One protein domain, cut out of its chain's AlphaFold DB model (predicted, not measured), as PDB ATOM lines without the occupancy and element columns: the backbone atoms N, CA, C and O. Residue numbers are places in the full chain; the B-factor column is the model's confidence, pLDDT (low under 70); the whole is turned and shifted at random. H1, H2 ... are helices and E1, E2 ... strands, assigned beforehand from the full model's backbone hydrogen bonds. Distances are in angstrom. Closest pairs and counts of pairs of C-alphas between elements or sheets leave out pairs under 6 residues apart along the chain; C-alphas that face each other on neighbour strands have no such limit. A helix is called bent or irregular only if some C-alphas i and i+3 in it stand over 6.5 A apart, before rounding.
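This is residues 375 to 422 and 490 to 598 of the 626 residues of the protein "PSP1 C-terminal domain-containing protein" of Trypanosoma vivax (strain Y486) (UniProt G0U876). Two lobes stand end to end along the longest axis: one is a five-stranded sheet folded back on itself, and the other is a three-stranded sheet with helices over one face. The long bent helix H1 spans both lobes with its first arm, H1a, and H3 runs from the end of E8 back to the folded sheet, where it packs on E2. The printed part has 157 residues with three named helices and eight named strands, in the order E1 E2 E3 E4 E5 H1 E6 E7 H2 E8 H3, and its class is mixed, helices and strands. The first sheet has the order E2, E1, E4, E3, E5, all antiparallel; the second has the order E6, E7, E8 and is mixed. The whole is compact, with a radius of gyration of the C-alphas of 16.9 A, and elongated, with spans of 53 by 34 by 21 A.

The larger sheet is made of E1, residues 375 to 380, E2, residues 384 to 390, E3, residues 400 to 405, E4, residues 408 to 419, and E5, residues 493 to 496. It is strongly twisted and is a folded sheet, one sheet bent back into two leaves: E2 and E1 face E3 and E5, with E4 as the hinge, which bends by 85 degrees at residue 415. E1 and E2 form a hairpin, with N 378 and O 386 2.9 A apart. E1 and E4 are antiparallel, with N 377 and O 416 2.8 A apart. The hairpin of E3 and E4 has N 403 and O 410 at 2.8 A, and E3 and E5 have N 402 and O 495 at 2.8 A. H1, residues 499 to 527, was assigned as one helix by its hydrogen bonds but is bent: C-alphas 514 and 517 are 7.1 A apart, and its arms H1a, residues 499 to 514, and H1b, residues 517 to 527, stand at a steep tilt of 51 degrees. H1a is on the larger sheet at a height of 11.0 A, over E4 and E3, and runs across the strands, at 67 degrees to E3 on the local plane; its closest C-alphas to E4 are those of Leu 505 and Ala 411, 7.7 A apart. The smaller sheet holds E6, residues 537 to 543, E7, residues 549 to 555, and E8, residues 579 to 584. E6 and E7 form a hairpin, with N 551 and O 542 2.7 A apart; E7 and E8 are parallel, with N 552 and O 581 2.8 A apart. H2, residues 565 to 576, stands between E7 and E8 in a strand-helix-strand unit, two parallel neighbour strands with a helix between them along the chain, and its crossover is right-handed. H1a, H1b and H2 on one face of this sheet make two layers, a sheet and a layer of helices. H1b and H2 touch, H2 with residues 567 to 572 alone, at a shallow tilt of 26 degrees, opposite ways; their closest C-alphas, those of Ser 526 and Met 568, are 6.0 A apart. H3, residues 585 to 596, is on the larger sheet at a height of 8.6 A, over E2 and along the strands, with the C-alphas of Tyr 385 and Val 592 closest at 5.9 A; it only grazes the smaller sheet, with residues 585 to 588. In H1a, H1b and H2 every O i to N i+4 pair is within hydrogen-bond range, and in H3 7 of 8 are.

E1 begins at C-alpha 375, (159.416, 125.561, 156.212). E4, the longest strand by residues, is 26.3 A from first to last C-alpha. H1a measures 22.9 A, from C-alpha 499 at (182.956, 128.765, 151.263), and H1b 15.2 A. E7 is 19.7 A long, E6 18.5 A, H2 15.7 A. H3 is 16.2 A long and ends at C-alpha 596, (157.016, 139.035, 159.899).

The two C-alphas farthest apart, those of Gly 422 and His 529, are 54.3 A apart. Residues 423 to 489 are cut out between E4 and E5, and C-alphas 422 and 490 are 16.4 A apart across the cut. Of the links that are printed whole, none is long. The mean pLDDT of the printed part is 92.4; residues 421, 422 and 531 are under 70.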
ATOM      1  N   LEU A 375     159.688 124.340 156.945       77.56
ATOM      2  CA  LEU A 375     159.416 125.561 156.212       77.56
ATOM      3  C   LEU A 375     160.415 126.590 156.710       77.56
ATOM      4  O   LEU A 375     160.469 126.906 157.891       77.56
ATOM      5  N   VAL A 376     161.244 127.104 155.819       78.44
ATOM      6  CA  VAL A 376     162.280 128.059 156.187       78.44
ATOM      7  C   VAL A 376     161.953 129.398 155.565       78.44
ATOM      8  O   VAL A 376     161.790 129.519 154.352       78.44
ATOM      9  N   VAL A 377     161.859 130.424 156.404       78.50
ATOM     10  CA  VAL A 377     161.845 131.811 155.958       78.50
ATOM     11  C   VAL A 377     163.290 132.191 155.678       78.50
ATOM     12  O   VAL A 377     164.108 132.323 156.591       78.50
ATOM     13  N   VAL A 378     163.604 132.335 154.398       76.88
ATOM     14  CA  VAL A 378     164.915 132.772 153.930       76.88
ATOM     15  C   VAL A 378     164.789 134.227 153.509       76.88
ATOM     16  O   VAL A 378     163.929 134.586 152.699       76.88
ATOM     17  N   VAL A 379     165.671 135.059 154.050       82.81
ATOM     18  CA  VAL A 379     165.912 136.398 153.524       82.81
ATOM     19  C   VAL A 379     166.820 136.219 152.330       82.81
ATOM     20  O   VAL A 379     168.020 135.975 152.449       82.81
ATOM     21  N   LYS A 380     166.221 136.279 151.151       77.75
ATOM     22  CA  LYS A 380     166.971 136.365 149.921       77.75
ATOM     23  C   LYS A 380     167.535 137.778 149.827       77.75
ATOM     24  O   LYS A 380     166.792 138.758 149.719       77.75
ATOM     25  N   GLY A 381     168.857 137.853 149.822       79.88
ATOM     26  CA  GLY A 381     169.522 139.121 149.646       79.88
ATOM     27  C   GLY A 381     169.431 140.041 150.856       79.88
ATOM     28  O   GLY A 381     169.628 139.603 151.985       79.88
ATOM     29  N   ARG A 382     169.135 141.321 150.607       82.19
ATOM     30  CA  ARG A 382     168.917 142.325 151.667       82.19
ATOM     31  C   ARG A 382     167.446 142.562 152.009       82.19
ATOM     32  O   ARG A 382     167.154 142.944 153.136       82.19
ATOM     33  N   TYR A 383     166.529 142.339 151.064       89.00
ATOM     34  CA  TYR A 383     165.157 142.859 151.189       89.00
ATOM     35  C   TYR A 383     164.052 141.815 151.007       89.00
ATOM     36  O   TYR A 383     162.939 142.025 151.476       89.00
ATOM     37  N   GLN A 384     164.305 140.693 150.325       89.25
ATOM     38  CA  GLN A 384     163.226 139.781 149.930       89.25
ATOM     39  C   GLN A 384     163.069 138.640 150.931       89.25
ATOM     40  O   GLN A 384     163.890 137.729 150.980       89.25
ATOM     41  N   TYR A 385     161.966 138.632 151.670       91.38
ATOM     42  CA  TYR A 385     161.611 137.520 152.548       91.38
ATOM     43  C   TYR A 385     160.769 136.530 151.757       91.38
ATOM     44  O   TYR A 385     159.715 136.873 151.223       91.38
ATOM     45  N   ARG A 386     161.235 135.286 151.656       90.69
ATOM     46  CA  ARG A 386     160.485 134.219 150.995       90.69
ATOM     47  C   ARG A 386     160.515 132.948 151.820       90.69
ATOM     48  O   ARG A 386     161.501 132.621 152.472       90.69
ATOM     49  N   ARG A 387     159.401 132.222 151.771       90.94
ATOM     50  CA  ARG A 387     159.283 130.897 152.373       90.94
ATOM     51  C   ARG A 387     159.778 129.851 151.382       90.94
ATOM     52  O   ARG A 387     159.351 129.842 150.227       90.94
ATOM     53  N   TYR A 388     160.657 128.983 151.856       92.44
ATOM     54  CA  TYR A 388     161.223 127.872 151.112       92.44
ATOM     55  C   TYR A 388     160.976 126.573 151.863       92.44
ATOM     56  O   TYR A 388     161.063 126.525 153.087       92.44
ATOM     57  N   CYS A 389     160.698 125.504 151.129       92.56
ATOM     58  CA  CYS A 389     160.629 124.170 151.708       92.56
ATOM     59  C   CYS A 389     162.019 123.534 151.717       92.56
ATOM     60  O   CYS A 389     162.785 123.662 150.757       92.56
ATOM     61  N   THR A 390     162.332 122.794 152.773       92.31
ATOM     62  CA  THR A 390     163.577 122.032 152.871       92.31
ATOM     63  C   THR A 390     163.355 120.706 153.583       92.31
ATOM     64  O   THR A 390     162.480 120.574 154.435       92.31
ATOM     65  N   SER A 391     164.157 119.719 153.201       90.44
ATOM     66  CA  SER A 391     164.291 118.434 153.892       90.44
ATOM     67  C   SER A 391     165.557 118.381 154.758       90.44
ATOM     68  O   SER A 391     165.872 117.339 155.318       90.44
ATOM     69  N   MET A 392     166.333 119.469 154.810       90.38
ATOM     70  CA  MET A 392     167.559 119.549 155.606       90.38
ATOM     71  C   MET A 392     167.212 119.881 157.057       90.38
ATOM     72  O   MET A 392     166.595 120.917 157.302       90.38
ATOM     73  N   MET A 393     167.643 119.028 157.986       88.62
ATOM     74  CA  MET A 393     167.419 119.205 159.428       88.62
ATOM     75  C   MET A 393     168.427 120.165 160.069       88.62
ATOM     76  O   MET A 393     168.096 120.862 161.021       88.62
ATOM     77  N   ASP A 394     169.630 120.268 159.501       90.75
ATOM     78  CA  ASP A 394     170.757 120.999 160.097       90.75
ATOM     79  C   ASP A 394     170.765 122.500 159.751       90.75
ATOM     80  O   ASP A 394     171.821 123.123 159.642       90.75
ATOM     81  N   LEU A 395     169.594 123.099 159.520       94.06
ATOM     82  CA  LEU A 395     169.489 124.528 159.232       94.06
ATOM     83  C   LEU A 395     169.266 125.322 160.514       94.06
ATOM     84  O   LEU A 395     168.293 125.114 161.234       94.06
ATOM     85  N   SER A 396     170.134 126.300 160.747       94.69
ATOM     86  CA  SER A 396     170.010 127.265 161.835       94.69
ATOM     87  C   SER A 396     169.836 128.683 161.296       94.69
ATOM     88  O   SER A 396     170.194 129.000 160.157       94.69
ATOM     89  N   VAL A 397     169.241 129.547 162.119       94.62
ATOM     90  CA  VAL A 397     169.110 130.977 161.817       94.62
ATOM     91  C   VAL A 397     170.500 131.589 161.644       94.62
ATOM     92  O   VAL A 397     171.406 131.319 162.425       94.62
ATOM     93  N   GLY A 398     170.669 132.403 160.604       95.38
ATOM     94  CA  GLY A 398     171.943 133.005 160.216       95.38
ATOM     95  C   GLY A 398     172.744 132.193 159.195       95.38
ATOM     96  O   GLY A 398     173.697 132.724 158.630       95.38
ATOM     97  N   MET A 399     172.361 130.946 158.892       96.44
ATOM     98  CA  MET A 399     173.056 130.163 157.867       96.44
ATOM     99  C   MET A 399     172.796 130.702 156.462       96.44
ATOM    100  O   MET A 399     171.654 130.973 156.088       96.44
ATOM    101  N   LEU A 400     173.854 130.787 155.655       96.81
ATOM    102  CA  LEU A 400     173.738 131.058 154.229       96.81
ATOM    103  C   LEU A 400     173.343 129.770 153.493       96.81
ATOM    104  O   LEU A 400     173.959 128.715 153.660       96.81
ATOM    105  N   VAL A 401     172.312 129.859 152.664       96.88
ATOM    106  CA  VAL A 401     171.773 128.742 151.889       96.88
ATOM    107  C   VAL A 401     171.637 129.117 150.420       96.88
ATOM    108  O   VAL A 401     171.372 130.268 150.069       96.88
ATOM    109  N   ILE A 402     171.795 128.117 149.555       96.81
ATOM    110  CA  ILE A 402     171.468 128.221 148.137       96.81
ATOM    111  C   ILE A 402     170.036 127.743 147.948       96.81
ATOM    112  O   ILE A 402     169.682 126.622 148.323       96.81
ATOM    113  N   VAL A 403     169.209 128.593 147.359       95.69
ATOM    114  CA  VAL A 403     167.784 128.363 147.142       95.69
ATOM    115  C   VAL A 403     167.453 128.334 145.658       95.69
ATOM    116  O   VAL A 403     168.193 128.838 144.816       95.69
ATOM    117  N   GLU A 404     166.316 127.742 145.329       93.88
ATOM    118  CA  GLU A 404     165.765 127.781 143.985       93.88
ATOM    119  C   GLU A 404     165.197 129.176 143.688       93.88
ATOM    120  O   GLU A 404     164.266 129.658 144.341       93.88
ATOM    121  N   GLY A 405     165.789 129.859 142.713       91.38
ATOM    122  CA  GLY A 405     165.299 131.121 142.180       91.38
ATOM    123  C   GLY A 405     164.487 130.927 140.899       91.38
ATOM    124  O   GLY A 405     164.566 129.909 140.220       91.38
ATOM    125  N   ASP A 406     163.751 131.971 140.509       87.25
ATOM    126  CA  ASP A 406     162.918 132.008 139.288       87.25
ATOM    127  C   ASP A 406     163.683 131.654 137.991       87.25
ATOM    128  O   ASP A 406     163.100 131.195 137.010       87.25
ATOM    129  N   ARG A 407     164.998 131.896 137.949       86.75
ATOM    130  CA  ARG A 407     165.823 131.696 136.745       86.75
ATOM    131  C   ARG A 407     167.128 130.950 136.985       86.75
ATOM    132  O   ARG A 407     167.993 130.987 136.125       86.75
ATOM    133  N   GLY A 408     167.253 130.265 138.111       92.69
ATOM    134  CA  GLY A 408     168.490 129.597 138.496       92.69
ATOM    135  C   GLY A 408     168.668 129.588 140.008       92.69
ATOM    136  O   GLY A 408     167.787 130.069 140.724       92.69
ATOM    137  N   PRO A 409     169.790 129.057 140.509       94.62
ATOM    138  CA  PRO A 409     170.102 129.118 141.927       94.62
ATOM    139  C   PRO A 409     170.209 130.571 142.398       94.62
ATOM    140  O   PRO A 409     170.543 131.483 141.636       94.62
ATOM    141  N   ASP A 410     169.911 130.774 143.670       95.56
ATOM    142  CA  ASP A 410     170.006 132.051 144.360       95.56
ATOM    143  C   ASP A 410     170.600 131.861 145.753       95.56
ATOM    144  O   ASP A 410     170.631 130.738 146.252       95.56
ATOM    145  N   ALA A 411     171.043 132.939 146.394       95.69
ATOM    146  CA  ALA A 411     171.589 132.887 147.748       95.69
ATOM    147  C   ALA A 411     170.698 133.657 148.727       95.69
ATOM    148  O   ALA A 411     170.159 134.720 148.410       95.69
ATOM    149  N   GLY A 412     170.550 133.125 149.936       95.75
ATOM    150  CA  GLY A 412     169.826 133.800 151.003       95.75
ATOM    151  C   GLY A 412     170.248 133.321 152.381       95.75
ATOM    152  O   GLY A 412     170.814 132.241 152.530       95.75
ATOM    153  N   THR A 413     169.966 134.134 153.388       96.75
ATOM    154  CA  THR A 413     170.261 133.830 154.786       96.75
ATOM    155  C   THR A 413     168.999 133.324 155.468       96.75
ATOM    156  O   THR A 413     167.925 133.916 155.339       96.75
ATOM    157  N   VAL A 414     169.108 132.215 156.193       95.69
ATOM    158  CA  VAL A 414     168.005 131.667 156.983       95.69
ATOM    159  C   VAL A 414     167.652 132.658 158.086       95.69
ATOM    160  O   VAL A 414     168.465 132.931 158.963       95.69
ATOM    161  N   TYR A 415     166.437 133.194 158.050       94.50
ATOM    162  CA  TYR A 415     165.953 134.140 159.054       94.50
ATOM    163  C   TYR A 415     165.137 133.447 160.138       94.50
ATOM    164  O   TYR A 415     165.284 133.741 161.319       94.50
ATOM    165  N   ARG A 416     164.285 132.498 159.743       92.31
ATOM    166  CA  ARG A 416     163.451 131.737 160.673       92.31
ATOM    167  C   ARG A 416     163.229 130.330 160.148       92.31
ATOM    168  O   ARG A 416     162.960 130.147 158.963       92.31
ATOM    169  N   VAL A 417     163.308 129.350 161.039       91.44
ATOM    170  CA  VAL A 417     162.949 127.959 160.752       91.44
ATOM    171  C   VAL A 417     161.607 127.689 161.417       91.44
ATOM    172  O   VAL A 417     161.452 127.872 162.623       91.44
ATOM    173  N   GLU A 418     160.618 127.316 160.618       89.69
ATOM    174  CA  GLU A 418     159.277 126.956 161.057       89.69
ATOM    175  C   GLU A 418     159.117 125.440 160.884       89.69
ATOM    176  O   GLU A 418     159.250 124.890 159.786       89.69
ATOM    177  N   GLY A 419     158.853 124.743 161.991       84.12
ATOM    178  CA  GLY A 419     158.472 123.337 161.941       84.12
ATOM    179  C   GLY A 419     157.136 123.211 161.221       84.12
ATOM    180  O   GLY A 419     156.175 123.899 161.572       84.12
ATOM    181  N   ILE A 420     157.059 122.344 160.214       76.88
ATOM    182  CA  ILE A 420     155.785 122.040 159.573       76.88
ATOM    183  C   ILE A 420     155.016 121.104 160.506       76.88
ATOM    184  O   ILE A 420     155.034 119.884 160.362       76.88
ATOM    185  N   VAL A 421     154.350 121.679 161.503       62.59
ATOM    186  CA  VAL A 421     153.449 120.928 162.374       62.59
ATOM    187  C   VAL A 421     152.207 120.588 161.549       62.59
ATOM    188  O   VAL A 421     151.333 121.426 161.364       62.59
ATOM    189  N   GLY A 422     152.181 119.384 160.973       55.88
ATOM    190  CA  GLY A 422     151.015 118.784 160.318       55.88
ATOM    191  C   GLY A 422     150.330 119.661 159.260       55.88
ATOM    192  O   GLY A 422     149.279 120.244 159.516       55.88
ATOM    193  N   LEU A 490     155.969 125.833 145.986       80.75
ATOM    194  CA  LEU A 490     156.909 126.350 146.981       80.75
ATOM    195  C   LEU A 490     158.344 126.099 146.520       80.75
ATOM    196  O   LEU A 490     158.733 124.963 146.259       80.75
ATOM    197  N   ASN A 491     159.119 127.179 146.433       90.75
ATOM    198  CA  ASN A 491     160.534 127.114 146.084       90.75
ATOM    199  C   ASN A 491     161.291 126.280 147.125       90.75
ATOM    200  O   ASN A 491     160.956 126.297 148.315       90.75
ATOM    201  N   ARG A 492     162.339 125.575 146.696       93.50
ATOM    202  CA  ARG A 492     163.106 124.681 147.569       93.50
ATOM    203  C   ARG A 492     164.448 125.284 147.993       93.50
ATOM    204  O   ARG A 492     165.099 125.980 147.216       93.50
ATOM    205  N   VAL A 493     164.900 124.975 149.211       94.69
ATOM    206  CA  VAL A 493     166.313 125.147 149.588       94.69
ATOM    207  C   VAL A 493     167.128 124.014 148.955       94.69
ATOM    208  O   VAL A 493     166.878 122.840 149.225       94.69
ATOM    209  N   ILE A 494     168.085 124.358 148.093       95.69
ATOM    210  CA  ILE A 494     168.886 123.392 147.330       95.69
ATOM    211  C   ILE A 494     169.949 122.764 148.234       95.69
ATOM    212  O   ILE A 494     170.078 121.543 148.261       95.69
ATOM    213  N   ARG A 495     170.719 123.594 148.952       96.31
ATOM    214  CA  ARG A 495     171.802 123.161 149.852       96.31
ATOM    215  C   ARG A 495     172.267 124.291 150.768       96.31
ATOM    216  O   ARG A 495     171.997 125.460 150.497       96.31
ATOM    217  N   VAL A 496     173.029 123.951 151.804       96.75
ATOM    218  CA  VAL A 496     173.826 124.926 152.566       96.75
ATOM    219  C   VAL A 496     174.914 125.516 151.660       96.75
ATOM    220  O   VAL A 496     175.477 124.814 150.808       96.75
ATOM    221  N   ALA A 497     175.169 126.816 151.791       97.25
ATOM    222  CA  ALA A 497     176.218 127.492 151.040       97.25
ATOM    223  C   ALA A 497     177.603 127.037 151.528       97.25
ATOM    224  O   ALA A 497     177.849 126.929 152.727       97.25
ATOM    225  N   CYS A 498     178.510 126.754 150.597       97.56
ATOM    226  CA  CYS A 498     179.902 126.440 150.902       97.56
ATOM    227  C   CYS A 498     180.764 127.709 150.841       97.56
ATOM    228  O   CYS A 498     180.312 128.752 150.373       97.56
ATOM    229  N   LEU A 499     182.032 127.619 151.259       97.88
ATOM    230  CA  LEU A 499     182.956 128.765 151.263       97.88
ATOM    231  C   LEU A 499     183.070 129.451 149.892       97.88
ATOM    232  O   LEU A 499     183.048 130.673 149.817       97.88
ATOM    233  N   LYS A 500     183.075 128.676 148.800       97.88
ATOM    234  CA  LYS A 500     183.100 129.228 147.435       97.88
ATOM    235  C   LYS A 500     181.866 130.071 147.116       97.88
ATOM    236  O   LYS A 500     181.965 131.029 146.358       97.88
ATOM    237  N   ASP A 501     180.706 129.712 147.667       97.25
ATOM    238  CA  ASP A 501     179.494 130.504 147.470       97.25
ATOM    239  C   ASP A 501     179.534 131.807 148.265       97.25
ATOM    240  O   ASP A 501     179.040 132.821 147.780       97.25
ATOM    241  N   VAL A 502     180.135 131.784 149.459       97.12
ATOM    242  CA  VAL A 502     180.350 132.983 150.280       97.12
ATOM    243  C   VAL A 502     181.276 133.954 149.546       97.12
ATOM    244  O   VAL A 502     180.882 135.091 149.305       97.12
ATOM    245  N   GLU A 503     182.439 133.484 149.084       97.62
ATOM    246  CA  GLU A 503     183.383 134.281 148.283       97.62
ATOM    247  C   GLU A 503     182.714 134.842 147.019       97.62
ATOM    248  O   GLU A 503     182.869 136.015 146.670       97.62
ATOM    249  N   ARG A 504     181.914 134.014 146.331       96.81
ATOM    250  CA  ARG A 504     181.162 134.445 145.150       96.81
ATOM    251  C   ARG A 504     180.146 135.531 145.495       96.81
ATOM    252  O   ARG A 504     180.004 136.478 144.724       96.81
ATOM    253  N   LEU A 505     179.443 135.407 146.617       96.06
ATOM    254  CA  LEU A 505     178.461 136.392 147.056       96.06
ATOM    255  C   LEU A 505     179.131 137.720 147.435       96.06
ATOM    256  O   LEU A 505     178.638 138.771 147.039       96.06
ATOM    257  N   GLU A 506     180.269 137.693 148.129       96.69
ATOM    258  CA  GLU A 506     181.058 138.892 148.452       96.69
ATOM    259  C   GLU A 506     181.555 139.617 147.195       96.69
ATOM    260  O   GLU A 506     181.466 140.847 147.092       96.69
ATOM    261  N   PHE A 507     182.011 138.854 146.198       97.56
ATOM    262  CA  PHE A 507     182.363 139.396 144.891       97.56
ATOM    263  C   PHE A 507     181.164 140.096 144.233       97.56
ATOM    264  O   PHE A 507     181.288 141.246 143.812       97.56
ATOM    265  N   LEU A 508     179.985 139.458 144.226       96.75
ATOM    266  CA  LEU A 508     178.758 140.066 143.700       96.75
ATOM    267  C   LEU A 508     178.391 141.356 144.449       96.75
ATOM    268  O   LEU A 508     178.059 142.345 143.804       96.75
ATOM    269  N   ARG A 509     178.524 141.400 145.783       96.12
ATOM    270  CA  ARG A 509     178.271 142.627 146.570       96.12
ATOM    271  C   ARG A 509     179.218 143.766 146.205       96.12
ATOM    272  O   ARG A 509     178.812 144.929 146.184       96.12
ATOM    273  N   THR A 510     180.466 143.440 145.892       97.75
ATOM    274  CA  THR A 510     181.448 144.424 145.427       97.75
ATOM    275  C   THR A 510     181.081 144.955 144.038       97.75
ATOM    276  O   THR A 510     181.152 146.162 143.797       97.75
ATOM    277  N   GLU A 511     180.636 144.083 143.128       97.94
ATOM    278  CA  GLU A 511     180.153 144.494 141.805       97.94
ATOM    279  C   GLU A 511     178.887 145.354 141.889       97.94
ATOM    280  O   GLU A 511     178.819 146.389 141.229       97.94
ATOM    281  N   GLU A 512     177.919 144.983 142.728       97.69
ATOM    282  CA  GLU A 512     176.693 145.754 142.984       97.69
ATOM    283  C   GLU A 512     177.011 147.184 143.423       97.69
ATOM    284  O   GLU A 512     176.518 148.144 142.827       97.69
ATOM    285  N   ALA A 513     177.899 147.333 144.411       97.38
ATOM    286  CA  ALA A 513     178.340 148.637 144.894       97.38
ATOM    287  C   ALA A 513     179.009 149.467 143.785       97.38
ATOM    288  O   ALA A 513     178.805 150.680 143.709       97.38
ATOM    289  N   LYS A 514     179.765 148.813 142.896       98.25
ATOM    290  CA  LYS A 514     180.439 149.460 141.765       98.25
ATOM    291  C   LYS A 514     179.461 149.949 140.695       98.25
ATOM    292  O   LYS A 514     179.662 151.036 140.166       98.25
ATOM    293  N   ILE A 515     178.422 149.177 140.366       98.31
ATOM    294  CA  ILE A 515     177.470 149.535 139.295       98.31
ATOM    295  C   ILE A 515     176.347 150.471 139.763       98.31
ATOM    296  O   ILE A 515     175.684 151.096 138.934       98.31
ATOM    297  N   LEU A 516     176.096 150.564 141.072       98.31
ATOM    298  CA  LEU A 516     174.987 151.336 141.636       98.31
ATOM    299  C   LEU A 516     174.967 152.821 141.201       98.31
ATOM    300  O   LEU A 516     173.881 153.297 140.852       98.31
ATOM    301  N   PRO A 517     176.094 153.565 141.147       98.50
ATOM    302  CA  PRO A 517     176.107 154.948 140.656       98.50
ATOM    303  C   PRO A 517     175.660 155.075 139.193       98.50
ATOM    304  O   PRO A 517     174.857 155.951 138.863       98.50
ATOM    305  N   ASP A 518     176.104 154.163 138.327       98.31
ATOM    306  CA  ASP A 518     175.726 154.156 136.910       98.31
ATOM    307  C   ASP A 518     174.248 153.802 136.731       98.31
ATOM    308  O   ASP A 518     173.533 154.423 135.938       98.31
ATOM    309  N   VAL A 519     173.747 152.841 137.514       98.25
ATOM    310  CA  VAL A 519     172.320 152.498 137.531       98.25
ATOM    311  C   VAL A 519     171.490 153.691 138.005       98.25
ATOM    312  O   VAL A 519     170.501 154.025 137.351       98.25
ATOM    313  N   ARG A 520     171.904 154.389 139.073       97.62
ATOM    314  CA  ARG A 520     171.275 155.639 139.541       97.62
ATOM    315  C   ARG A 520     171.231 156.691 138.438       97.62
ATOM    316  O   ARG A 520     170.173 157.265 138.194       97.62
ATOM    317  N   HIS A 521     172.325 156.884 137.709       97.12
ATOM    318  CA  HIS A 521     172.377 157.829 136.596       97.12
ATOM    319  C   HIS A 521     171.436 157.441 135.436       97.12
ATOM    320  O   HIS A 521     170.711 158.279 134.886       97.12
ATOM    321  N   ILE A 522     171.383 156.157 135.063       96.75
ATOM    322  CA  ILE A 522     170.486 155.665 134.005       96.75
ATOM    323  C   ILE A 522     169.015 155.810 134.416       96.75
ATOM    324  O   ILE A 522     168.188 156.203 133.587       96.75
ATOM    325  N   VAL A 523     168.682 155.495 135.670       96.38
ATOM    326  CA  VAL A 523     167.326 155.628 136.221       96.38
ATOM    327  C   VAL A 523     166.930 157.105 136.292       96.38
ATOM    328  O   VAL A 523     165.893 157.473 135.742       96.38
ATOM    329  N   GLY A 524     167.789 157.962 136.851       95.25
ATOM    330  CA  GLY A 524     167.573 159.409 136.947       95.25
ATOM    331  C   GLY A 524     167.371 160.059 135.578       95.25
ATOM    332  O   GLY A 524     166.346 160.680 135.319       95.25
ATOM    333  N   SER A 525     168.268 159.813 134.620       94.62
ATOM    334  CA  SER A 525     168.109 160.348 133.255       94.62
ATOM    335  C   SER A 525     166.871 159.811 132.525       94.62
ATOM    336  O   SER A 525     166.340 160.459 131.629       94.62
ATOM    337  N   SER A 526     166.389 158.614 132.874       93.38
ATOM    338  CA  SER A 526     165.170 158.056 132.273       93.38
ATOM    339  C   SER A 526     163.887 158.634 132.878       93.38
ATOM    340  O   SER A 526     162.843 158.572 132.228       93.38
ATOM    341  N   THR A 527     163.962 159.176 134.094       93.25
ATOM    342  CA  THR A 527     162.827 159.706 134.865       93.25
ATOM    343  C   THR A 527     162.726 161.227 134.798       93.25
ATOM    344  O   THR A 527     161.621 161.740 134.904       93.25
ATOM    345  N   GLN A 528     163.811 161.939 134.469       90.19
ATOM    346  CA  GLN A 528     163.838 163.400 134.265       90.19
ATOM    347  C   GLN A 528     162.757 163.938 133.312       90.19
ATOM    348  O   GLN A 528     162.277 165.053 133.481       90.19
ATOM    349  N   HIS A 529     162.335 163.158 132.312       86.75
ATOM    350  CA  HIS A 529     161.278 163.574 131.382       86.75
ATOM    351  C   HIS A 529     159.852 163.344 131.913       86.75
ATOM    352  O   HIS A 529     158.881 163.646 131.219       86.75
ATOM    353  N   MET A 530     159.701 162.760 133.103       84.56
ATOM    354  CA  MET A 530     158.414 162.442 133.711       84.56
ATOM    355  C   MET A 530     158.137 163.449 134.834       84.56
ATOM    356  O   MET A 530     158.596 163.285 135.958       84.56
ATOM    357  N   VAL A 531     157.365 164.492 134.508       67.44
ATOM    358  CA  VAL A 531     157.089 165.670 135.363       67.44
ATOM    359  C   VAL A 531     156.565 165.312 136.761       67.44
ATOM    360  O   VAL A 531     156.804 166.043 137.709       67.44
ATOM    361  N   SER A 532     155.873 164.182 136.913       77.88
ATOM    362  CA  SER A 532     155.255 163.772 138.180       77.88
ATOM    363  C   SER A 532     156.110 162.821 139.029       77.88
ATOM    364  O   SER A 532     155.575 162.204 139.944       77.88
ATOM    365  N   VAL A 533     157.377 162.581 138.672       76.31
ATOM    366  CA  VAL A 533     158.172 161.495 139.277       76.31
ATOM    367  C   VAL A 533     159.639 161.871 139.519       76.31
ATOM    368  O   VAL A 533     160.513 161.006 139.507       76.31
ATOM    369  N   SER A 534     159.916 163.155 139.763       74.75
ATOM    370  CA  SER A 534     161.265 163.668 140.064       74.75
ATOM    371  C   SER A 534     161.931 162.999 141.270       74.75
ATOM    372  O   SER A 534     163.155 162.959 141.334       74.75
ATOM    373  N   ASP A 535     161.143 162.416 142.173       90.31
ATOM    374  CA  ASP A 535     161.624 161.957 143.479       90.31
ATOM    375  C   ASP A 535     161.828 160.433 143.536       90.31
ATOM    376  O   ASP A 535     161.843 159.831 144.609       90.31
ATOM    377  N   ILE A 536     161.954 159.768 142.380       94.50
ATOM    378  CA  ILE A 536     162.303 158.341 142.354       94.50
ATOM    379  C   ILE A 536     163.774 158.190 142.709       94.50
ATOM    380  O   ILE A 536     164.656 158.645 141.977       94.50
ATOM    381  N   VAL A 537     164.038 157.444 143.775       95.94
ATOM    382  CA  VAL A 537     165.397 157.142 144.217       95.94
ATOM    383  C   VAL A 537     165.695 155.671 143.965       95.94
ATOM    384  O   VAL A 537     164.943 154.789 144.374       95.94
ATOM    385  N   THR A 538     166.810 155.386 143.293       97.44
ATOM    386  CA  THR A 538     167.352 154.023 143.252       97.44
ATOM    387  C   THR A 538     168.105 153.756 144.542       97.44
ATOM    388  O   THR A 538     169.197 154.299 144.753       97.44
ATOM    389  N   GLU A 539     167.533 152.911 145.389       97.06
ATOM    390  CA  GLU A 539     168.113 152.588 146.690       97.06
ATOM    391  C   GLU A 539     169.294 151.648 146.520       97.06
ATOM    392  O   GLU A 539     170.402 151.970 146.948       97.06
ATOM    393  N   ASP A 540     169.061 150.537 145.818       97.56
ATOM    394  CA  ASP A 540     170.001 149.427 145.754       97.56
ATOM    395  C   ASP A 540     169.865 148.611 144.460       97.56
ATOM    396  O   ASP A 540     168.894 148.734 143.700       97.56
ATOM    397  N   VAL A 541     170.849 147.749 144.224       97.69
ATOM    398  CA  VAL A 541     170.874 146.772 143.135       97.69
ATOM    399  C   VAL A 541     171.366 145.434 143.656       97.69
ATOM    400  O   VAL A 541     172.259 145.371 144.489       97.69
ATOM    401  N   GLU A 542     170.784 144.357 143.150       97.12
ATOM    402  CA  GLU A 542     171.100 143.015 143.622       97.12
ATOM    403  C   GLU A 542     171.162 142.016 142.479       97.12
ATOM    404  O   GLU A 542     170.171 141.790 141.775       97.12
ATOM    405  N   PHE A 543     172.315 141.382 142.315       97.19
ATOM    406  CA  PHE A 543     172.463 140.261 141.413       97.19
ATOM    407  C   PHE A 543     171.861 139.000 142.020       97.19
ATOM    408  O   PHE A 543     171.996 138.692 143.201       97.19
ATOM    409  N   GLN A 544     171.203 138.231 141.161       95.56
ATOM    410  CA  GLN A 544     170.974 136.822 141.426       95.56
ATOM    411  C   GLN A 544     172.330 136.109 141.497       95.56
ATOM    412  O   GLN A 544     173.267 136.489 140.794       95.56
ATOM    413  N   TYR A 545     172.424 135.057 142.310       95.62
ATOM    414  CA  TYR A 545     173.670 134.313 142.536       95.62
ATOM    415  C   TYR A 545     174.408 133.880 141.246       95.62
ATOM    416  O   TYR A 545     175.637 133.909 141.175       95.62
ATOM    417  N   ASP A 546     173.669 133.533 140.189       94.62
ATOM    418  CA  ASP A 546     174.205 133.142 138.877       94.62
ATOM    419  C   ASP A 546     174.608 134.317 137.959       94.62
ATOM    420  O   ASP A 546     175.073 134.091 136.840       94.62
ATOM    421  N   HIS A 547     174.430 135.563 138.408       95.50
ATOM    422  CA  HIS A 547     174.661 136.799 137.654       95.50
ATOM    423  C   HIS A 547     173.817 136.921 136.357       95.50
ATOM    424  O   HIS A 547     174.061 137.782 135.508       95.50
ATOM    425  N   GLN A 548     172.777 136.096 136.173       95.94
ATOM    426  CA  GLN A 548     171.920 136.143 134.977       95.94
ATOM    427  C   GLN A 548     170.795 137.176 135.086       95.94
ATOM    428  O   GLN A 548     170.217 137.597 134.074       95.94
ATOM    429  N   LYS A 549     170.480 137.608 136.308       96.06
ATOM    430  CA  LYS A 549     169.448 138.598 136.607       96.06
ATOM    431  C   LYS A 549     169.960 139.603 137.628       96.06
ATOM    432  O   LYS A 549     170.610 139.221 138.591       96.06
ATOM    433  N   VAL A 550     169.586 140.862 137.453       97.38
ATOM    434  CA  VAL A 550     169.757 141.923 138.449       97.38
ATOM    435  C   VAL A 550     168.391 142.483 138.828       97.38
ATOM    436  O   VAL A 550     167.530 142.682 137.967       97.38
ATOM    437  N   THR A 551     168.181 142.712 140.116       97.31
ATOM    438  CA  THR A 551     167.014 143.399 140.665       97.31
ATOM    439  C   THR A 551     167.418 144.811 141.044       97.31
ATOM    440  O   THR A 551     168.341 144.992 141.826       97.31
ATOM    441  N   VAL A 552     166.741 145.807 140.482       97.81
ATOM    442  CA  VAL A 552     166.925 147.218 140.835       97.81
ATOM    443  C   VAL A 552     165.801 147.624 141.775       97.81
ATOM    444  O   VAL A 552     164.627 147.494 141.417       97.81
ATOM    445  N   TYR A 553     166.163 148.108 142.958       97.56
ATOM    446  CA  TYR A 553     165.226 148.537 143.986       97.56
ATOM    447  C   TYR A 553     165.018 150.047 143.906       97.56
ATOM    448  O   TYR A 553     165.964 150.830 144.020       97.56
ATOM    449  N   LEU A 554     163.772 150.453 143.671       97.12
ATOM    450  CA  LEU A 554     163.382 151.853 143.537       97.12
ATOM    451  C   LEU A 554     162.446 152.238 144.680       97.12
ATOM    452  O   LEU A 554     161.454 151.548 144.911       97.12
ATOM    453  N   ARG A 555     162.708 153.365 145.340       96.38
ATOM    454  CA  ARG A 555     161.748 154.016 146.234       96.38
ATOM    455  C   ARG A 555     160.977 155.070 145.452       96.38
ATOM    456  O   ARG A 555     161.562 155.872 144.721       96.38
ATOM    457  N   ARG A 556     159.654 155.031 145.581       95.19
ATOM    458  CA  ARG A 556     158.741 156.031 145.024       95.19
ATOM    459  C   ARG A 556     158.375 157.057 146.098       95.19
ATOM    460  O   ARG A 556     158.281 156.665 147.259       95.19
ATOM    461  N   PRO A 557     158.087 158.315 145.723       93.62
ATOM    462  CA  PRO A 557     157.527 159.286 146.665       93.62
ATOM    463  C   PRO A 557     156.116 158.891 147.122       93.62
ATOM    464  O   PRO A 557     155.756 159.083 148.276       93.62
ATOM    465  N   ASP A 558     155.327 158.305 146.217       92.50
ATOM    466  CA  ASP A 558     153.961 157.851 146.475       92.50
ATOM    467  C   ASP A 558     153.731 156.472 145.837       92.50
ATOM    468  O   ASP A 558     154.129 156.228 144.690       92.50
ATOM    469  N   ARG A 559     153.031 155.585 146.555       92.75
ATOM    470  CA  ARG A 559     152.595 154.263 146.078       92.75
ATOM    471  C   ARG A 559     151.708 154.358 144.836       92.75
ATOM    472  O   ARG A 559     151.708 153.445 144.009       92.75
ATOM    473  N   ALA A 560     150.968 155.459 144.677       90.81
ATOM    474  CA  ALA A 560     150.122 155.687 143.505       90.81
ATOM    475  C   ALA A 560     150.921 156.034 142.236       90.81
ATOM    476  O   ALA A 560     150.401 155.911 141.122       90.81
ATOM    477  N   SER A 561     152.187 156.443 142.372       90.00
ATOM    478  CA  SER A 561     153.014 156.798 141.222       90.00
ATOM    479  C   SER A 561     153.406 155.550 140.418       90.00
ATOM    480  O   SER A 561     153.892 154.546 140.948       90.00
ATOM    481  N   PHE A 562     153.172 155.599 139.105       89.12
ATOM    482  CA  PHE A 562     153.492 154.506 138.187       89.12
ATOM    483  C   PHE A 562     154.636 154.898 137.254       89.12
ATOM    484  O   PHE A 562     154.537 155.862 136.491       89.12
ATOM    485  N   ILE A 563     155.701 154.100 137.257       90.25
ATOM    486  CA  ILE A 563     156.867 154.310 136.401       90.25
ATOM    487  C   ILE A 563     156.763 153.428 135.156       90.25
ATOM    488  O   ILE A 563     156.622 152.205 135.234       90.25
ATOM    489  N   ASN A 564     156.911 154.023 133.969       90.00
ATOM    490  CA  ASN A 564     157.034 153.240 132.741       90.00
ATOM    491  C   ASN A 564     158.449 152.660 132.601       90.00
ATOM    492  O   ASN A 564     159.358 153.264 132.028       90.00
ATOM    493  N   PHE A 565     158.608 151.425 133.058       93.31
ATOM    494  CA  PHE A 565     159.890 150.729 133.082       93.31
ATOM    495  C   PHE A 565     160.487 150.386 131.719       93.31
ATOM    496  O   PHE A 565     161.677 150.091 131.633       93.31
ATOM    497  N   ARG A 566     159.716 150.417 130.628       93.88
ATOM    498  CA  ARG A 566     160.152 149.808 129.363       93.88
ATOM    499  C   ARG A 566     161.395 150.470 128.767       93.88
ATOM    500  O   ARG A 566     162.246 149.784 128.203       93.88
ATOM    501  N   ARG A 567     161.498 151.801 128.846       93.94
ATOM    502  CA  ARG A 567     162.674 152.537 128.342       93.94
ATOM    503  C   ARG A 567     163.890 152.294 129.232       93.94
ATOM    504  O   ARG A 567     164.959 151.970 128.720       93.94
ATOM    505  N   MET A 568     163.687 152.365 130.541       96.06
ATOM    506  CA  MET A 568     164.720 152.152 131.548       96.06
ATOM    507  C   MET A 568     165.288 150.726 131.509       96.06
ATOM    508  O   MET A 568     166.495 150.563 131.366       96.06
ATOM    509  N   GLN A 569     164.436 149.695 131.493       97.19
ATOM    510  CA  GLN A 569     164.843 148.286 131.382       97.19
ATOM    511  C   GLN A 569     165.716 148.026 130.156       97.19
ATOM    512  O   GLN A 569     166.702 147.304 130.240       97.19
ATOM    513  N   ARG A 570     165.389 148.630 129.007       97.38
ATOM    514  CA  ARG A 570     166.203 148.485 127.792       97.38
ATOM    515  C   ARG A 570     167.580 149.121 127.941       97.38
ATOM    516  O   ARG A 570     168.550 148.539 127.466       97.38
ATOM    517  N   ARG A 571     167.674 150.304 128.559       97.50
ATOM    518  CA  ARG A 571     168.963 150.973 128.803       97.50
ATOM    519  C   ARG A 571     169.812 150.158 129.778       97.50
ATOM    520  O   ARG A 571     170.946 149.837 129.444       97.50
ATOM    521  N   LEU A 572     169.223 149.729 130.894       98.12
ATOM    522  CA  LEU A 572     169.881 148.879 131.890       98.12
ATOM    523  C   LEU A 572     170.343 147.542 131.297       98.12
ATOM    524  O   LEU A 572     171.486 147.156 131.492       98.12
ATOM    525  N   HIS A 573     169.514 146.874 130.492       97.81
ATOM    526  CA  HIS A 573     169.895 145.621 129.832       97.81
ATOM    527  C   HIS A 573     171.081 145.802 128.874       97.81
ATOM    528  O   HIS A 573     171.959 144.948 128.790       97.81
ATOM    529  N   ARG A 574     171.134 146.913 128.125       98.00
ATOM    530  CA  ARG A 574     172.282 147.192 127.244       98.00
ATOM    531  C   ARG A 574     173.569 147.412 128.031       98.00
ATOM    532  O   ARG A 574     174.613 147.031 127.506       98.00
ATOM    533  N   PHE A 575     173.463 148.014 129.214       98.06
ATOM    534  CA  PHE A 575     174.573 148.295 130.117       98.06
ATOM    535  C   PHE A 575     175.069 147.021 130.820       98.06
ATOM    536  O   PHE A 575     176.224 146.656 130.654       98.06
ATOM    537  N   LEU A 576     174.181 146.290 131.502       97.62
ATOM    538  CA  LEU A 576     174.541 145.162 132.376       97.62
ATOM    539  C   LEU A 576     174.582 143.797 131.674       97.62
ATOM    540  O   LEU A 576     175.084 142.833 132.239       97.62
ATOM    541  N   LYS A 577     174.036 143.684 130.455       97.38
ATOM    542  CA  LYS A 577     173.957 142.429 129.674       97.38
ATOM    543  C   LYS A 577     173.269 141.256 130.395       97.38
ATOM    544  O   LYS A 577     173.466 140.106 130.017       97.38
ATOM    545  N   CYS A 578     172.416 141.540 131.376       97.25
ATOM    546  CA  CYS A 578     171.647 140.545 132.122       97.25
ATOM    547  C   CYS A 578     170.149 140.897 132.153       97.25
ATOM    548  O   CYS A 578     169.720 141.972 131.713       97.25
ATOM    549  N   ARG A 579     169.315 139.977 132.654       96.31
ATOM    550  CA  ARG A 579     167.873 140.209 132.801       96.31
ATOM    551  C   ARG A 579     167.622 141.256 133.884       96.31
ATOM    552  O   ARG A 579     168.075 141.105 135.011       96.31
ATOM    553  N   ILE A 580     166.823 142.268 133.562       97.75
ATOM    554  CA  ILE A 580     166.496 143.344 134.500       97.75
ATOM    555  C   ILE A 580     165.151 143.060 135.167       97.75
ATOM    556  O   ILE A 580     164.125 142.951 134.490       97.75
ATOM    557  N   TRP A 581     165.158 142.969 136.491       96.44
ATOM    558  CA  TRP A 581     163.976 143.034 137.340       96.44
ATOM    559  C   TRP A 581     163.963 144.376 138.067       96.44
ATOM    560  O   TRP A 581     165.016 144.902 138.415       96.44
ATOM    561  N   ILE A 582     162.783 144.954 138.264       96.75
ATOM    562  CA  ILE A 582     162.630 146.201 139.016       96.75
ATOM    563  C   ILE A 582     161.594 145.936 140.094       96.75
ATOM    564  O   ILE A 582     160.528 145.401 139.789       96.75
ATOM    565  N   ALA A 583     161.939 146.278 141.328       95.88
ATOM    566  CA  ALA A 583     161.082 146.131 142.491       95.88
ATOM    567  C   ALA A 583     160.917 147.487 143.180       95.88
ATOM    568  O   ALA A 583     161.849 148.292 143.221       95.88
ATOM    569  N   TYR A 584     159.721 147.728 143.701       96.69
ATOM    570  CA  TYR A 584     159.405 148.915 144.477       96.69
ATOM    571  C   TYR A 584     159.662 148.644 145.955       96.69
ATOM    572  O   TYR A 584     159.122 147.686 146.506       96.69
ATOM    573  N   MET A 585     160.485 149.467 146.597       95.94
ATOM    574  CA  MET A 585     160.870 149.268 147.996       95.94
ATOM    575  C   MET A 585     159.679 149.354 148.945       95.94
ATOM    576  O   MET A 585     159.566 148.536 149.847       95.94
ATOM    577  N   ASP A 586     158.727 150.241 148.665       94.75
ATOM    578  CA  ASP A 586     157.490 150.385 149.435       94.75
ATOM    579  C   ASP A 586     156.574 149.149 149.376       94.75
ATOM    580  O   ASP A 586     155.786 148.926 150.298       94.75
ATOM    581  N   GLU A 587     156.666 148.355 148.304       94.69
ATOM    582  CA  GLU A 587     155.948 147.082 148.160       94.69
ATOM    583  C   GLU A 587     156.718 145.943 148.833       94.69
ATOM    584  O   GLU A 587     156.119 145.117 149.517       94.69
ATOM    585  N   VAL A 588     158.046 145.924 148.684       93.94
ATOM    586  CA  VAL A 588     158.910 144.924 149.322       93.94
ATOM    587  C   VAL A 588     158.825 145.035 150.842       93.94
ATOM    588  O   VAL A 588     158.587 144.027 151.496       93.94
ATOM    589  N   GLU A 589     158.933 146.240 151.407       93.00
ATOM    590  CA  GLU A 589     158.785 146.494 152.848       93.00
ATOM    591  C   GLU A 589     157.420 146.014 153.367       93.00
ATOM    592  O   GLU A 589     157.359 145.321 154.380       93.00
ATOM    593  N   ALA A 590     156.334 146.274 152.629       92.00
ATOM    594  CA  ALA A 590     155.002 145.791 152.994       92.00
ATOM    595  C   ALA A 590     154.899 144.252 152.963       92.00
ATOM    596  O   ALA A 590     154.233 143.653 153.810       92.00
ATOM    597  N   GLU A 591     155.560 143.590 152.005       89.50
ATOM    598  CA  GLU A 591     155.655 142.125 151.972       89.50
ATOM    599  C   GLU A 591     156.463 141.580 153.158       89.50
ATOM    600  O   GLU A 591     156.070 140.566 153.744       89.50
ATOM    601  N   VAL A 592     157.556 142.253 153.539       88.75
ATOM    602  CA  VAL A 592     158.362 141.899 154.716       88.75
ATOM    603  C   VAL A 592     157.532 142.014 155.987       88.75
ATOM    604  O   VAL A 592     157.455 141.048 156.745       88.75
ATOM    605  N   GLU A 593     156.866 143.147 156.204       89.69
ATOM    606  CA  GLU A 593     156.000 143.374 157.366       89.69
ATOM    607  C   GLU A 593     154.910 142.306 157.466       89.69
ATOM    608  O   GLU A 593     154.690 141.728 158.532       89.69
ATOM    609  N   ALA A 594     154.268 141.973 156.345       87.81
ATOM    610  CA  ALA A 594     153.248 140.936 156.315       87.81
ATOM    611  C   ALA A 594     153.821 139.535 156.604       87.81
ATOM    612  O   ALA A 594     153.188 138.750 157.314       87.81
ATOM    613  N   CYS A 595     155.025 139.224 156.110       83.12
ATOM    614  CA  CYS A 595     155.715 137.972 156.424       83.12
ATOM    615  C   CYS A 595     156.102 137.877 157.906       83.12
ATOM    616  O   CYS A 595     155.920 136.818 158.511       83.12
ATOM    617  N   LEU A 596     156.608 138.967 158.492       83.19
ATOM    618  CA  LEU A 596     157.016 139.035 159.899       83.19
ATOM    619  C   LEU A 596     155.824 138.994 160.856       83.19
ATOM    620  O   LEU A 596     155.912 138.364 161.906       83.19
ATOM    621  N   ALA A 597     154.687 139.574 160.470       85.88
ATOM    622  CA  ALA A 597     153.445 139.518 161.240       85.88
ATOM    623  C   ALA A 597     152.824 138.107 161.320       85.88
ATOM    624  O   ALA A 597     151.749 137.938 161.888       85.88
ATOM    625  N   GLY A 598     153.454 137.085 160.727       78.06
ATOM    626  CA  GLY A 598     152.922 135.722 160.698       78.06
ATOM    627  C   GLY A 598     151.723 135.562 159.763       78.06
ATOM    628  O   GLY A 598     151.161 134.472 159.668       78.06
TER     629      GLY A 598